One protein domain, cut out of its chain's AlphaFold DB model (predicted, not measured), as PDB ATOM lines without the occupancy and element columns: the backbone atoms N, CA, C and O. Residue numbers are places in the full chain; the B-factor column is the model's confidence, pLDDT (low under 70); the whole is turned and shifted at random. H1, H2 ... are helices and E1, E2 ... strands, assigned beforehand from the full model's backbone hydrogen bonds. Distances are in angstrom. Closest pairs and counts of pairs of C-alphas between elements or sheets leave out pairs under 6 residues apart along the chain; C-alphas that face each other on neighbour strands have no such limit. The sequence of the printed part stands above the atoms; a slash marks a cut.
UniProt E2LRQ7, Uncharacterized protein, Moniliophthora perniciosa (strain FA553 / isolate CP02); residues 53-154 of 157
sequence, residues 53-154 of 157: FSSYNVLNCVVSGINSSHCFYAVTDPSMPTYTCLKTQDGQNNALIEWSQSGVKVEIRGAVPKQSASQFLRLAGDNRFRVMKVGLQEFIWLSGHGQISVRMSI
ATOM      1  N   PHE A  53     149.506 163.921  53.284       77.38
ATOM      2  CA  PHE A  53     149.810 162.516  53.540       77.38
ATOM      3  C   PHE A  53     149.478 162.192  54.995       77.38
ATOM      4  O   PHE A  53     149.967 162.858  55.905       77.38
ATOM      5  N   SER A  54     148.652 161.173  55.228       80.12
ATOM      6  CA  SER A  54     148.156 160.838  56.573       80.12
ATOM      7  C   SER A  54     149.168 160.118  57.478       80.12
ATOM      8  O   SER A  54     148.837 159.794  58.614       80.12
ATOM      9  N   SER A  55     150.363 159.786  56.977       78.06
ATOM     10  CA  SER A  55     151.347 158.940  57.663       78.06
ATOM     11  C   SER A  55     152.772 159.269  57.218       78.06
ATOM     12  O   SER A  55     152.994 159.658  56.072       78.06
ATOM     13  N   TYR A  56     153.745 159.045  58.107       71.00
ATOM     14  CA  TYR A  56     155.174 159.078  57.775       71.00
ATOM     15  C   TYR A  56     155.591 157.919  56.860       71.00
ATOM     16  O   TYR A  56     156.576 158.026  56.130       71.00
ATOM     17  N   ASN A  57     154.842 156.812  56.876       82.81
ATOM     18  CA  ASN A  57     155.058 155.713  55.948       82.81
ATOM     19  C   ASN A  57     154.348 156.006  54.621       82.81
ATOM     20  O   ASN A  57     153.190 155.639  54.430       82.81
ATOM     21  N   VAL A  58     155.061 156.639  53.690       81.62
ATOM     22  CA  VAL A  58     154.530 157.009  52.365       81.62
ATOM     23  C   VAL A  58     154.074 155.811  51.522       81.62
ATOM     24  O   VAL A  58     153.296 155.986  50.589       81.62
ATOM     25  N   LEU A  59     154.516 154.594  51.857       87.38
ATOM     26  CA  LEU A  59     154.120 153.359  51.175       87.38
ATOM     27  C   LEU A  59     152.715 152.883  51.575       87.38
ATOM     28  O   LEU A  59     152.073 152.164  50.819       87.38
ATOM     29  N   ASN A  60     152.248 153.283  52.761       88.81
ATOM     30  CA  ASN A  60     150.945 152.926  53.316       88.81
ATOM     31  C   ASN A  60     150.313 154.169  53.948       88.81
ATOM     32  O   ASN A  60     150.386 154.384  55.162       88.81
ATOM     33  N   CYS A  61     149.738 155.024  53.106       88.12
ATOM     34  CA  CYS A  61     149.180 156.302  53.526       88.12
ATOM     35  C   CYS A  61     147.957 156.697  52.698       88.12
ATOM     36  O   CYS A  61     147.732 156.201  51.594       88.12
ATOM     37  N   VAL A  62     147.169 157.621  53.241       87.75
ATOM     38  CA  VAL A  62     146.112 158.305  52.502       87.75
ATOM     39  C   VAL A  62     146.677 159.613  51.972       87.75
ATOM     40  O   VAL A  62     147.265 160.388  52.728       87.75
ATOM     41  N   VAL A  63     146.489 159.844  50.679       84.56
ATOM     42  CA  VAL A  63     146.803 161.091  49.988       84.56
ATOM     43  C   VAL A  63     145.490 161.814  49.738       84.56
ATOM     44  O   VAL A  63     144.684 161.353  48.931       84.56
ATOM     45  N   SER A  64     145.264 162.928  50.427       84.19
ATOM     46  CA  SER A  64     144.042 163.721  50.284       84.19
ATOM     47  C   SER A  64     144.305 165.084  49.646       84.19
ATOM     48  O   SER A  64     145.319 165.730  49.912       84.19
ATOM     49  N   GLY A  65     143.386 165.516  48.782       74.00
ATOM     50  CA  GLY A  65     143.356 166.863  48.218       74.00
ATOM     51  C   GLY A  65     142.741 167.898  49.166       74.00
ATOM     52  O   GLY A  65     142.310 167.590  50.279       74.00
ATOM     53  N   ILE A  66     142.639 169.143  48.690       66.69
ATOM     54  CA  ILE A  66     141.982 170.236  49.422       66.69
ATOM     55  C   ILE A  66     140.540 169.830  49.774       66.69
ATOM     56  O   ILE A  66     139.785 169.343  48.926       66.69
ATOM     57  N   ASN A  67     140.173 170.028  51.042       65.44
ATOM     58  CA  ASN A  67     138.874 169.678  51.629       65.44
ATOM     59  C   ASN A  67     138.523 168.181  51.581       65.44
ATOM     60  O   ASN A  67     137.343 167.838  51.578       65.44
ATOM     61  N   SER A  68     139.518 167.288  51.503       65.06
ATOM     62  CA  SER A  68     139.302 165.829  51.452       65.06
ATOM     63  C   SER A  68     138.452 165.367  50.258       65.06
ATOM     64  O   SER A  68     137.910 164.267  50.266       65.06
ATOM     65  N   SER A  69     138.336 166.208  49.226       66.56
ATOM     66  CA  SER A  69     137.488 165.973  48.049       66.56
ATOM     67  C   SER A  69     138.001 164.853  47.140       66.56
ATOM     68  O   SER A  69     137.226 164.231  46.420       66.56
ATOM     69  N   HIS A  70     139.304 164.572  47.190       68.50
ATOM     70  CA  HIS A  70     139.950 163.514  46.426       68.50
ATOM     71  C   HIS A  70     140.893 162.743  47.341       68.50
ATOM     72  O   HIS A  70     141.840 163.332  47.858       68.50
ATOM     73  N   CYS A  71     140.638 161.449  47.522       80.38
ATOM     74  CA  CYS A  71     141.455 160.567  48.347       80.38
ATOM     75  C   CYS A  71     142.011 159.425  47.499       80.38
ATOM     76  O   CYS A  71     141.262 158.699  46.840       80.38
ATOM     77  N   PHE A  72     143.328 159.258  47.552       87.75
ATOM     78  CA  PHE A  72     144.015 158.070  47.074       87.75
ATOM     79  C   PHE A  72     144.628 157.328  48.254       87.75
ATOM     80  O   PHE A  72     145.071 157.939  49.224       87.75
ATOM     81  N   TYR A  73     144.695 156.010  48.152       91.12
ATOM     82  CA  TYR A  73     145.349 155.154  49.129       91.12
ATOM     83  C   TYR A  73     146.621 154.611  48.498       91.12
ATOM     84  O   TYR A  73     146.551 153.840  47.542       91.12
ATOM     85  N   ALA A  74     147.773 155.021  49.019       92.19
ATOM     86  CA  ALA A  74     149.019 154.323  48.760       92.19
ATOM     87  C   ALA A  74     149.019 153.046  49.596       92.19
ATOM     88  O   ALA A  74     148.856 153.112  50.814       92.19
ATOM     89  N   VAL A  75     149.140 151.899  48.933       92.88
ATOM     90  CA  VAL A  75     149.113 150.585  49.575       92.88
ATOM     91  C   VAL A  75     150.254 149.739  49.034       92.88
ATOM     92  O   VAL A  75     150.293 149.442  47.837       92.88
ATOM     93  N   THR A  76     151.139 149.310  49.927       92.75
ATOM     94  CA  THR A  76     152.151 148.285  49.660       92.75
ATOM     95  C   THR A  76     151.761 147.018  50.394       92.75
ATOM     96  O   THR A  76     151.716 146.996  51.625       92.75
ATOM     97  N   ASP A  77     151.490 145.963  49.632       86.50
ATOM     98  CA  ASP A  77     151.170 144.653  50.188       86.50
ATOM     99  C   ASP A  77     152.446 144.004  50.763       86.50
ATOM    100  O   ASP A  77     153.445 143.907  50.045       86.50
ATOM    101  N   PRO A  78     152.447 143.532  52.024       87.31
ATOM    102  CA  PRO A  78     153.594 142.831  52.600       87.31
ATOM    103  C   PRO A  78     154.039 141.589  51.812       87.31
ATOM    104  O   PRO A  78     155.213 141.228  51.869       87.31
ATOM    105  N   SER A  79     153.131 140.940  51.074       90.31
ATOM    106  CA  SER A  79     153.438 139.799  50.198       90.31
ATOM    107  C   SER A  79     154.128 140.208  48.891       90.31
ATOM    108  O   SER A  79     154.809 139.396  48.267       90.31
ATOM    109  N   MET A  80     153.995 141.475  48.491       89.88
ATOM    110  CA  MET A  80     154.613 142.065  47.302       89.88
ATOM    111  C   MET A  80     155.255 143.419  47.651       89.88
ATOM    112  O   MET A  80     154.853 144.459  47.122       89.88
ATOM    113  N   PRO A  81     156.281 143.437  48.523       89.75
ATOM    114  CA  PRO A  81     156.799 144.666  49.129       89.75
ATOM    115  C   PRO A  81     157.483 145.607  48.126       89.75
ATOM    116  O   PRO A  81     157.712 146.779  48.420       89.75
ATOM    117  N   THR A  82     157.808 145.108  46.934       92.88
ATOM    118  CA  THR A  82     158.379 145.888  45.834       92.88
ATOM    119  C   THR A  82     157.332 146.667  45.043       92.88
ATOM    120  O   THR A  82     157.706 147.423  44.154       92.88
ATOM    121  N   TYR A  83     156.040 146.535  45.348       93.81
ATOM    122  CA  TYR A  83     154.973 147.209  44.616       93.81
ATOM    123  C   TYR A  83     154.101 148.055  45.539       93.81
ATOM    124  O   TYR A  83     153.530 147.561  46.508       93.81
ATOM    125  N   THR A  84     153.941 149.329  45.188       94.62
ATOM    126  CA  THR A  84     152.963 150.227  45.810       94.62
ATOM    127  C   THR A  84     151.899 150.589  44.794       94.62
ATOM    128  O   THR A  84     152.203 151.149  43.740       94.62
ATOM    129  N   CYS A  85     150.643 150.319  45.119       94.81
ATOM    130  CA  CYS A  85     149.502 150.727  44.311       94.81
ATOM    131  C   CYS A  85     148.919 152.029  44.863       94.81
ATOM    132  O   CYS A  85     148.744 152.159  46.074       94.81
ATOM    133  N   LEU A  86     148.562 152.963  43.980       92.88
ATOM    134  CA  LEU A  86     147.664 154.065  44.325       92.88
ATOM    135  C   LEU A  86     146.243 153.665  43.949       92.88
ATOM    136  O   LEU A  86     145.920 153.509  42.764       92.88
ATOM    137  N   LYS A  87     145.406 153.494  44.968       92.56
ATOM    138  CA  LYS A  87     143.997 153.137  44.828       92.56
ATOM    139  C   LYS A  87     143.109 154.358  44.970       92.56
ATOM    140  O   LYS A  87     143.385 155.227  45.790       92.56
ATOM    141  N   THR A  88     142.043 154.421  44.193       88.88
ATOM    142  CA  THR A  88     140.954 155.385  44.389       88.88
ATOM    143  C   THR A  88     140.052 154.959  45.553       88.88
ATOM    144  O   THR A  88     140.211 153.874  46.117       88.88
ATOM    145  N   GLN A  89     139.107 155.816  45.943       85.94
ATOM    146  CA  GLN A  89     138.196 155.566  47.067       85.94
ATOM    147  C   GLN A  89     137.280 154.347  46.880       85.94
ATOM    148  O   GLN A  89     136.919 153.696  47.855       85.94
ATOM    149  N   ASP A  90     136.959 153.996  45.640       87.00
ATOM    150  CA  ASP A  90     136.242 152.778  45.242       87.00
ATOM    151  C   ASP A  90     137.143 151.525  45.198       87.00
ATOM    152  O   ASP A  90     136.696 150.442  44.823       87.00
ATOM    153  N   GLY A  91     138.417 151.646  45.585       84.62
ATOM    154  CA  GLY A  91     139.361 150.535  45.700       84.62
ATOM    155  C   GLY A  91     140.046 150.128  44.392       84.62
ATOM    156  O   GLY A  91     140.834 149.180  44.397       84.62
ATOM    157  N   GLN A  92     139.795 150.833  43.285       89.38
ATOM    158  CA  GLN A  92     140.409 150.532  41.992       89.38
ATOM    159  C   GLN A  92     141.881 150.956  41.951       89.38
ATOM    160  O   GLN A  92     142.243 152.058  42.356       89.38
ATOM    161  N   ASN A  93     142.739 150.088  41.408       90.38
ATOM    162  CA  ASN A  93     144.152 150.400  41.178       90.38
ATOM    163  C   ASN A  93     144.284 151.367  39.994       90.38
ATOM    164  O   ASN A  93     143.985 150.996  38.854       90.38
ATOM    165  N   ASN A  94     144.765 152.581  40.261       91.38
ATOM    166  CA  ASN A  94     144.886 153.641  39.259       91.38
ATOM    167  C   ASN A  94     146.347 153.890  38.844       91.38
ATOM    168  O   ASN A  94     146.634 154.154  37.678       91.38
ATOM    169  N   ALA A  95     147.292 153.736  39.772       93.69
ATOM    170  CA  ALA A  95     148.720 153.817  39.473       93.69
ATOM    171  C   ALA A  95     149.523 152.761  40.239       93.69
ATOM    172  O   ALA A  95     149.074 152.244  41.264       93.69
ATOM    173  N   LEU A  96     150.719 152.465  39.733       95.31
ATOM    174  CA  LEU A  96     151.652 151.493  40.293       95.31
ATOM    175  C   LEU A  96     153.050 152.104  40.377       95.31
ATOM    176  O   LEU A  96     153.521 152.737  39.430       95.31
ATOM    177  N   ILE A  97     153.727 151.858  41.493       95.69
ATOM    178  CA  ILE A  97     155.151 152.116  41.684       95.69
ATOM    179  C   ILE A  97     155.828 150.768  41.927       95.69
ATOM    180  O   ILE A  97     155.430 150.030  42.825       95.69
ATOM    181  N   GLU A  98     156.838 150.449  41.124       95.38
ATOM    182  CA  GLU A  98     157.712 149.291  41.315       95.38
ATOM    183  C   GLU A  98     159.059 149.773  41.856       95.38
ATOM    184  O   GLU A  98     159.784 150.525  41.197       95.38
ATOM    185  N   TRP A  99     159.387 149.314  43.055       93.31
ATOM    186  CA  TRP A  99     160.643 149.545  43.744       93.31
ATOM    187  C   TRP A  99     161.625 148.426  43.405       93.31
ATOM    188  O   TRP A  99     161.347 147.246  43.611       93.31
ATOM    189  N   SER A 100     162.801 148.796  42.912       92.81
ATOM    190  CA  SER A 100     163.892 147.867  42.631       92.81
ATOM    191  C   SER A 100     165.229 148.558  42.870       92.81
ATOM    192  O   SER A 100     165.354 149.771  42.690       92.81
ATOM    193  N   GLN A 101     166.249 147.773  43.216       88.69
ATOM    194  CA  GLN A 101     167.631 148.247  43.316       88.69
ATOM    195  C   GLN A 101     168.162 148.776  41.976       88.69
ATOM    196  O   GLN A 101     168.965 149.702  41.958       88.69
ATOM    197  N   SER A 102     167.690 148.227  40.852       89.56
ATOM    198  CA  SER A 102     168.079 148.674  39.508       89.56
ATOM    199  C   SER A 102     167.357 149.944  39.044       89.56
ATOM    200  O   SER A 102     167.671 150.475  37.979       89.56
ATOM    201  N   GLY A 103     166.403 150.447  39.834       90.94
ATOM    202  CA  GLY A 103     165.684 151.689  39.575       90.94
ATOM    203  C   GLY A 103     164.181 151.574  39.810       90.94
ATOM    204  O   GLY A 103     163.581 150.512  39.661       90.94
ATOM    205  N   VAL A 104     163.561 152.706  40.149       95.25
ATOM    206  CA  VAL A 104     162.115 152.802  40.375       95.25
ATOM    207  C   VAL A 104     161.385 152.961  39.046       95.25
ATOM    208  O   VAL A 104     161.785 153.779  38.207       95.25
ATOM    209  N   LYS A 105     160.293 152.218  38.864       96.44
ATOM    210  CA  LYS A 105     159.387 152.359  37.717       96.44
ATOM    211  C   LYS A 105     158.003 152.792  38.175       96.44
ATOM    212  O   LYS A 105     157.584 152.486  39.285       96.44
ATOM    213  N   VAL A 106     157.299 153.499  37.303       96.56
ATOM    214  CA  VAL A 106     155.966 154.042  37.565       96.56
ATOM    215  C   VAL A 106     155.048 153.806  36.376       96.56
ATOM    216  O   VAL A 106     155.497 153.799  35.230       96.56
ATOM    217  N   GLU A 107     153.765 153.637  36.660       95.81
ATOM    218  CA  GLU A 107     152.701 153.442  35.678       95.81
ATOM    219  C   GLU A 107     151.421 154.131  36.165       95.81
ATOM    220  O   GLU A 107     151.105 154.076  37.354       95.81
ATOM    221  N   ILE A 108     150.675 154.760  35.253       93.94
ATOM    222  CA  ILE A 108     149.322 155.274  35.511       93.94
ATOM    223  C   ILE A 108     148.398 154.638  34.483       93.94
ATOM    224  O   ILE A 108     148.548 154.858  33.276       93.94
ATOM    225  N   ARG A 109     147.435 153.849  34.952       91.69
ATOM    226  CA  ARG A 109     146.577 153.040  34.093       91.69
ATOM    227  C   ARG A 109     145.825 153.928  33.100       91.69
ATOM    228  O   ARG A 109     145.134 154.866  33.480       91.69
ATOM    229  N   GLY A 110     145.982 153.637  31.809       90.06
ATOM    230  CA  GLY A 110     145.329 154.377  30.724       90.06
ATOM    231  C   GLY A 110     145.917 155.758  30.406       90.06
ATOM    232  O   GLY A 110     145.459 156.383  29.454       90.06
ATOM    233  N   ALA A 111     146.930 156.234  31.141       91.38
ATOM    234  CA  ALA A 111     147.494 157.575  30.946       91.38
ATOM    235  C   ALA A 111     149.018 157.595  30.767       91.38
ATOM    236  O   ALA A 111     149.537 158.402  29.995       91.38
ATOM    237  N   VAL A 112     149.745 156.729  31.479       93.12
ATOM    238  CA  VAL A 112     151.208 156.668  31.453       93.12
ATOM    239  C   VAL A 112     151.655 155.208  31.419       93.12
ATOM    240  O   VAL A 112     151.451 154.502  32.409       93.12
ATOM    241  N   PRO A 113     152.287 154.744  30.325       94.44
ATOM    242  CA  PRO A 113     152.835 153.396  30.271       94.44
ATOM    243  C   PRO A 113     153.980 153.242  31.271       94.44
ATOM    244  O   PRO A 113     154.653 154.215  31.627       94.44
ATOM    245  N   LYS A 114     154.227 152.000  31.685       95.56
ATOM    246  CA  LYS A 114     155.280 151.679  32.643       95.56
ATOM    247  C   LYS A 114     156.644 152.156  32.149       95.56
ATOM    248  O   LYS A 114     157.122 151.734  31.099       95.56
ATOM    249  N   GLN A 115     157.281 153.025  32.923       95.94
ATOM    250  CA  GLN A 115     158.568 153.632  32.579       95.94
ATOM    251  C   GLN A 115     159.381 153.948  33.836       95.94
ATOM    252  O   GLN A 115     158.873 153.845  34.952       95.94
ATOM    253  N   SER A 116     160.646 154.337  33.676       96.38
ATOM    254  CA  SER A 116     161.464 154.757  34.816       96.38
ATOM    255  C   SER A 116     160.901 156.026  35.463       96.38
ATOM    256  O   SER A 116     160.417 156.939  34.788       96.38
ATOM    257  N   ALA A 117     161.009 156.121  36.788       94.31
ATOM    258  CA  ALA A 117     160.599 157.312  37.529       94.31
ATOM    259  C   ALA A 117     161.375 158.565  37.080       94.31
ATOM    260  O   ALA A 117     160.820 159.661  37.054       94.31
ATOM    261  N   SER A 118     162.636 158.404  36.662       92.81
ATOM    262  CA  SER A 118     163.462 159.487  36.112       92.81
ATOM    263  C   SER A 118     162.962 159.997  34.759       92.81
ATOM    264  O   SER A 118     163.113 161.182  34.460       92.81
ATOM    265  N   GLN A 119     162.346 159.133  33.949       94.50
ATOM    266  CA  GLN A 119     161.714 159.530  32.694       94.50
ATOM    267  C   GLN A 119     160.343 160.170  32.933       94.50
ATOM    268  O   GLN A 119     160.021 161.163  32.277       94.50
ATOM    269  N   PHE A 120     159.567 159.624  33.873       94.56
ATOM    270  CA  PHE A 120     158.256 160.151  34.250       94.56
ATOM    271  C   PHE A 120     158.342 161.543  34.885       94.56
ATOM    272  O   PHE A 120     157.571 162.430  34.521       94.56
ATOM    273  N   LEU A 121     159.294 161.744  35.800       93.31
ATOM    274  CA  LEU A 121     159.522 162.993  36.520       93.31
ATOM    275  C   LEU A 121     160.941 163.513  36.243       93.31
ATOM    276  O   LEU A 121     161.855 163.445  37.075       93.31
ATOM    277  N   ARG A 122     161.113 164.038  35.030       94.00
ATOM    278  CA  ARG A 122     162.407 164.435  34.476       94.00
ATOM    279  C   ARG A 122     162.925 165.702  35.133       94.00
ATOM    280  O   ARG A 122     162.200 166.684  35.226       94.00
ATOM    281  N   LEU A 123     164.188 165.711  35.535       91.81
ATOM    282  CA  LEU A 123     164.845 166.930  35.996       91.81
ATOM    283  C   LEU A 123     165.099 167.867  34.802       91.81
ATOM    284  O   LEU A 123     165.555 167.417  33.750       91.81
ATOM    285  N   ALA A 124     164.747 169.145  34.937       89.94
ATOM    286  CA  ALA A 124     165.054 170.148  33.925       89.94
ATOM    287  C   ALA A 124     166.571 170.359  33.816       89.94
ATOM    288  O   ALA A 124     167.297 170.105  34.772       89.94
ATOM    289  N   GLY A 125     167.056 170.841  32.668       88.00
ATOM    290  CA  GLY A 125     168.498 171.012  32.435       88.00
ATOM    291  C   GLY A 125     169.179 171.989  33.401       88.00
ATOM    292  O   GLY A 125     170.376 171.883  33.635       88.00
ATOM    293  N   ASP A 126     168.416 172.907  33.998       88.12
ATOM    294  CA  ASP A 126     168.891 173.830  35.031       88.12
ATOM    295  C   ASP A 126     168.780 173.262  36.461       88.12
ATOM    296  O   ASP A 126     169.124 173.947  37.420       88.12
ATOM    297  N   ASN A 127     168.291 172.026  36.620       85.75
ATOM    298  CA  ASN A 127     168.053 171.322  37.883       85.75
ATOM    299  C   ASN A 127     167.132 172.038  38.889       85.75
ATOM    300  O   ASN A 127     167.043 171.614  40.041       85.75
ATOM    301  N   ARG A 128     166.412 173.092  38.482       87.44
ATOM    302  CA  ARG A 128     165.571 173.887  39.400       87.44
ATOM    303  C   ARG A 128     164.158 173.343  39.558       87.44
ATOM    304  O   ARG A 128     163.472 173.660  40.526       87.44
ATOM    305  N   PHE A 129     163.703 172.553  38.597       90.69
ATOM    306  CA  PHE A 129     162.362 171.993  38.580       90.69
ATOM    307  C   PHE A 129     162.351 170.634  37.896       90.69
ATOM    308  O   PHE A 129     163.279 170.264  37.174       90.69
ATOM    309  N   ARG A 130     161.277 169.880  38.118       92.81
ATOM    310  CA  ARG A 130     161.017 168.636  37.401       92.81
ATOM    311  C   ARG A 130     159.820 168.800  36.482       92.81
ATOM    312  O   ARG A 130     158.911 169.575  36.761       92.81
ATOM    313  N   VAL A 131     159.826 168.073  35.378       93.00
ATOM    314  CA  VAL A 131     158.773 168.082  34.369       93.00
ATOM    315  C   VAL A 131     158.151 166.700  34.314       93.00
ATOM    316  O   VAL A 131     158.849 165.699  34.156       93.00
ATOM    317  N   MET A 132     156.831 166.664  34.426       94.00
ATOM    318  CA  MET A 132     156.016 165.464  34.298       94.00
ATOM    319  C   MET A 132     155.049 165.644  33.137       94.00
ATOM    320  O   MET A 132     154.430 166.698  33.005       94.00
ATOM    321  N   LYS A 133     154.904 164.620  32.300       91.94
ATOM    322  CA  LYS A 133     153.950 164.624  31.188       91.94
ATOM    323  C   LYS A 133     152.944 163.501  31.361       91.94
ATOM    324  O   LYS A 133     153.334 162.359  31.583       91.94
ATOM    325  N   VAL A 134     151.669 163.844  31.241       89.69
ATOM    326  CA  VAL A 134     150.549 162.902  31.296       89.69
ATOM    327  C   VAL A 134     149.624 163.235  30.130       89.69
ATOM    328  O   VAL A 134     149.021 164.308  30.096       89.69
ATOM    329  N   GLY A 135     149.562 162.347  29.137       87.00
ATOM    330  CA  GLY A 135     148.902 162.640  27.864       87.00
ATOM    331  C   GLY A 135     149.487 163.887  27.187       87.00
ATOM    332  O   GLY A 135     150.700 164.004  27.018       87.00
ATOM    333  N   LEU A 136     148.617 164.832  26.821       85.69
ATOM    334  CA  LEU A 136     149.006 166.115  26.220       85.69
ATOM    335  C   LEU A 136     149.399 167.175  27.255       85.69
ATOM    336  O   LEU A 136     149.848 168.259  26.881       85.69
ATOM    337  N   GLN A 137     149.237 166.873  28.545       88.44
ATOM    338  CA  GLN A 137     149.464 167.841  29.599       88.44
ATOM    339  C   GLN A 137     150.870 167.742  30.176       88.44
ATOM    340  O   GLN A 137     151.377 166.665  30.492       88.44
ATOM    341  N   GLU A 138     151.483 168.904  30.361       90.12
ATOM    342  CA  GLU A 138     152.775 169.060  31.013       90.12
ATOM    343  C   GLU A 138     152.585 169.731  32.379       90.12
ATOM    344  O   GLU A 138     151.829 170.697  32.521       90.12
ATOM    345  N   PHE A 139     153.271 169.199  33.384       89.31
ATOM    346  CA  PHE A 139     153.254 169.661  34.762       89.31
ATOM    347  C   PHE A 139     154.676 169.964  35.218       89.31
ATOM    348  O   PHE A 139     155.597 169.175  35.000       89.31
ATOM    349  N   ILE A 140     154.841 171.101  35.879       90.50
ATOM    350  CA  ILE A 140     156.098 171.573  36.446       90.50
ATOM    351  C   ILE A 140     156.034 171.380  37.956       90.50
ATOM    352  O   ILE A 140     155.129 171.882  38.620       90.50
ATOM    353  N   TRP A 141     157.014 170.659  38.479       89.38
ATOM    354  CA  TRP A 141     157.186 170.355  39.889       89.38
ATOM    355  C   TRP A 141     158.328 171.196  40.447       89.38
ATOM    356  O   TRP A 141     159.472 171.087  40.001       89.38
ATOM    357  N   LEU A 142     158.005 172.033  41.426       87.94
ATOM    358  CA  LEU A 142     158.923 172.942  42.096       87.94
ATOM    359  C   LEU A 142     159.128 172.465  43.530       87.94
ATOM    360  O   LEU A 142     158.159 172.292  44.270       87.94
ATOM    361  N   SER A 143     160.384 172.276  43.921       81.62
ATOM    362  CA  SER A 143     160.773 172.022  45.307       81.62
ATOM    363  C   SER A 143     161.313 173.310  45.924       81.62
ATOM    364  O   SER A 143     162.275 173.870  45.402       81.62
ATOM    365  N   GLY A 144     160.732 173.772  47.032       75.50
ATOM    366  CA  GLY A 144     161.216 174.957  47.745       75.50
ATOM    367  C   GLY A 144     160.647 175.060  49.159       75.50
ATOM    368  O   GLY A 144     159.493 174.715  49.381       75.50
ATOM    369  N   HIS A 145     161.460 175.520  50.117       70.25
ATOM    370  CA  HIS A 145     161.061 175.786  51.513       70.25
ATOM    371  C   HIS A 145     160.296 174.638  52.206       70.25
ATOM    372  O   HIS A 145     159.325 174.869  52.916       70.25
ATOM    373  N   GLY A 146     160.716 173.387  51.981       70.88
ATOM    374  CA  GLY A 146     160.062 172.211  52.571       70.88
ATOM    375  C   GLY A 146     158.711 171.847  51.942       70.88
ATOM    376  O   GLY A 146     158.055 170.921  52.408       70.88
ATOM    377  N   GLN A 147     158.310 172.532  50.870       71.81
ATOM    378  CA  GLN A 147     157.085 172.273  50.129       71.81
ATOM    379  C   GLN A 147     157.392 171.823  48.696       71.81
ATOM    380  O   GLN A 147     158.362 172.250  48.061       71.81
ATOM    381  N   ILE A 148     156.519 170.966  48.169       76.81
ATOM    382  CA  ILE A 148     156.464 170.626  46.750       76.81
ATOM    383  C   ILE A 148     155.217 171.286  46.168       76.81
ATOM    384  O   ILE A 148     154.113 171.096  46.673       76.81
ATOM    385  N   SER A 149     155.395 172.076  45.114       80.88
ATOM    386  CA  SER A 149     154.304 172.696  44.363       80.88
ATOM    387  C   SER A 149     154.262 172.138  42.949       80.88
ATOM    388  O   SER A 149     155.299 172.021  42.298       80.88
ATOM    389  N   VAL A 150     153.063 171.844  42.451       83.19
ATOM    390  CA  VAL A 150     152.842 171.422  41.064       83.19
ATOM    391  C   VAL A 150     152.052 172.489  40.315       83.19
ATOM    392  O   VAL A 150     151.092 173.052  40.840       83.19
ATOM    393  N   ARG A 151     152.466 172.792  39.086       84.31
ATOM    394  CA  ARG A 151     151.778 173.737  38.200       84.31
ATOM    395  C   ARG A 151     151.573 173.121  36.831       84.31
ATOM    396  O   ARG A 151     152.475 172.499  36.283       84.31
ATOM    397  N   MET A 152     150.393 173.325  36.267       82.81
ATOM    398  CA  MET A 152     150.088 172.942  34.896       82.81
ATOM    399  C   MET A 152     150.739 173.953  33.942       82.81
ATOM    400  O   MET A 152     150.497 175.155  34.049       82.81
ATOM    401  N   SER A 153     151.594 173.480  33.036       79.44
ATOM    402  CA  SER A 153     152.209 174.312  32.000       79.44
ATOM    403  C   SER A 153     151.184 174.550  30.893       79.44
ATOM    404  O   SER A 153     150.761 173.614  30.212       79.44
ATOM    405  N   ILE A 154     150.749 175.799  30.729       71.69
ATOM    406  CA  ILE A 154     149.897 176.206  29.610       71.69
ATOM    407  C   ILE A 154     150.834 176.731  28.528       71.69
ATOM    408  O   ILE A 154     151.383 177.826  28.660       71.69
TER     409      ILE A 154
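This is residues 53 to 154 of the 157 residues of an uncharacterized protein of Moniliophthora perniciosa (strain FA553 / isolate CP02) (UniProt E2LRQ7). Two strongly twisted antiparallel sheets follow one another round an open arch, with the short helix H1 at the turn between them and the backbone leaving the middle open. The six strands E1 to E6 make the larger, curved wall, the four strands E7 to E10 make the other, and the edge strands E1 and E10, at the two ends of the arch, are apart. The printed part has 102 residues, with ten named strands and one named helix in the order E1, E2, E3, E4, E5, E6, H1, E7, E8, E9, E10, and each sheet has its strands side by side in chain order. The class is mostly strand, and the whole is compact, with a radius of gyration of the C-alphas of 14.4 A and spans of 40 by 37 by 28 A.

The larger sheet begins with E1, residues 61 to 64, and E2, residues 71 to 76, an antiparallel hairpin in which N 63 and O 72 are 2.8 A apart, within hydrogen-bond range. E3, residues 83 to 87, forms a hairpin with E2, and N 73 and O 87 are within hydrogen-bond range at 2.8 A. E4, residues 93 to 98, is the next antiparallel neighbour, with N 97 and O 84 at 2.8 A. E5, residues 105 to 108, forms a hairpin with E4 at 171 degrees between their directions, with N 98 and O 105 at 2.8 A. E6, residues 112 to 116, is an edge strand beside E5, with N 106 and O 115 at 2.9 A. These six strands are a meander, each the antiparallel neighbour of the one before. H1, residues 117 to 120, is on this sheet at a height of 8.5 A, and only just over E5, with 3 of its C-alphas falling on that strand; its closest C-alphas to E5 are those of Ala 117 and Lys 105, 5.1 A apart. H1 is too short for any O i to N i+4 pair; its one O i to N i+3 pair is within range. The second meander starts with E7, residues 121 to 123, and E8, residues 129 to 134, a hairpin with N 131 and O 122 at 2.8 A. H1 only grazes this second sheet, with its residues 117 to 120; the closest C-alphas of H1 and E8 are those of Phe 120 and Met 132, 5.8 A apart. E9, residues 137 to 144, forms a hairpin with E8, with N 139 and O 132 at 2.8 A. E10, residues 147 to 153, is the other edge strand of this sheet, with N 142 and O 149 of E9 and E10 at 2.8 A. Between the sheets, the closest C-alphas of E6 and E8 are those of Val 112 and Val 134, 6.3 A apart, while E1 and E9, for instance, are apart.

E1 begins at C-alpha 61, at (149.180, 156.302, 53.526). E2 measures 16.3 A from first to last C-alpha, E4 13.6 A and E3 12.5 A. H1, only 4.9 A long, begins at C-alpha 117, at (160.599, 157.312, 37.529). E8 measures 16.6 A, E10 18.9 A, and E9, the longest strand with 8 residues, 22.8 A. E10 ends at C-alpha 153, at (152.209, 174.312, 32.000).

The two C-alphas farthest apart are those of Ser 79 and Ile 154, 42.0 A. The printed part runs from 53 to 154 without a cut, and no link is long; the links E1 to E2, E2 to E3 and E4 to E5 are short, with 6 residues each, and the others are tight. The mean pLDDT of the printed part is 87.3, and residues 66 to 70, between E1 and E2, are under 70.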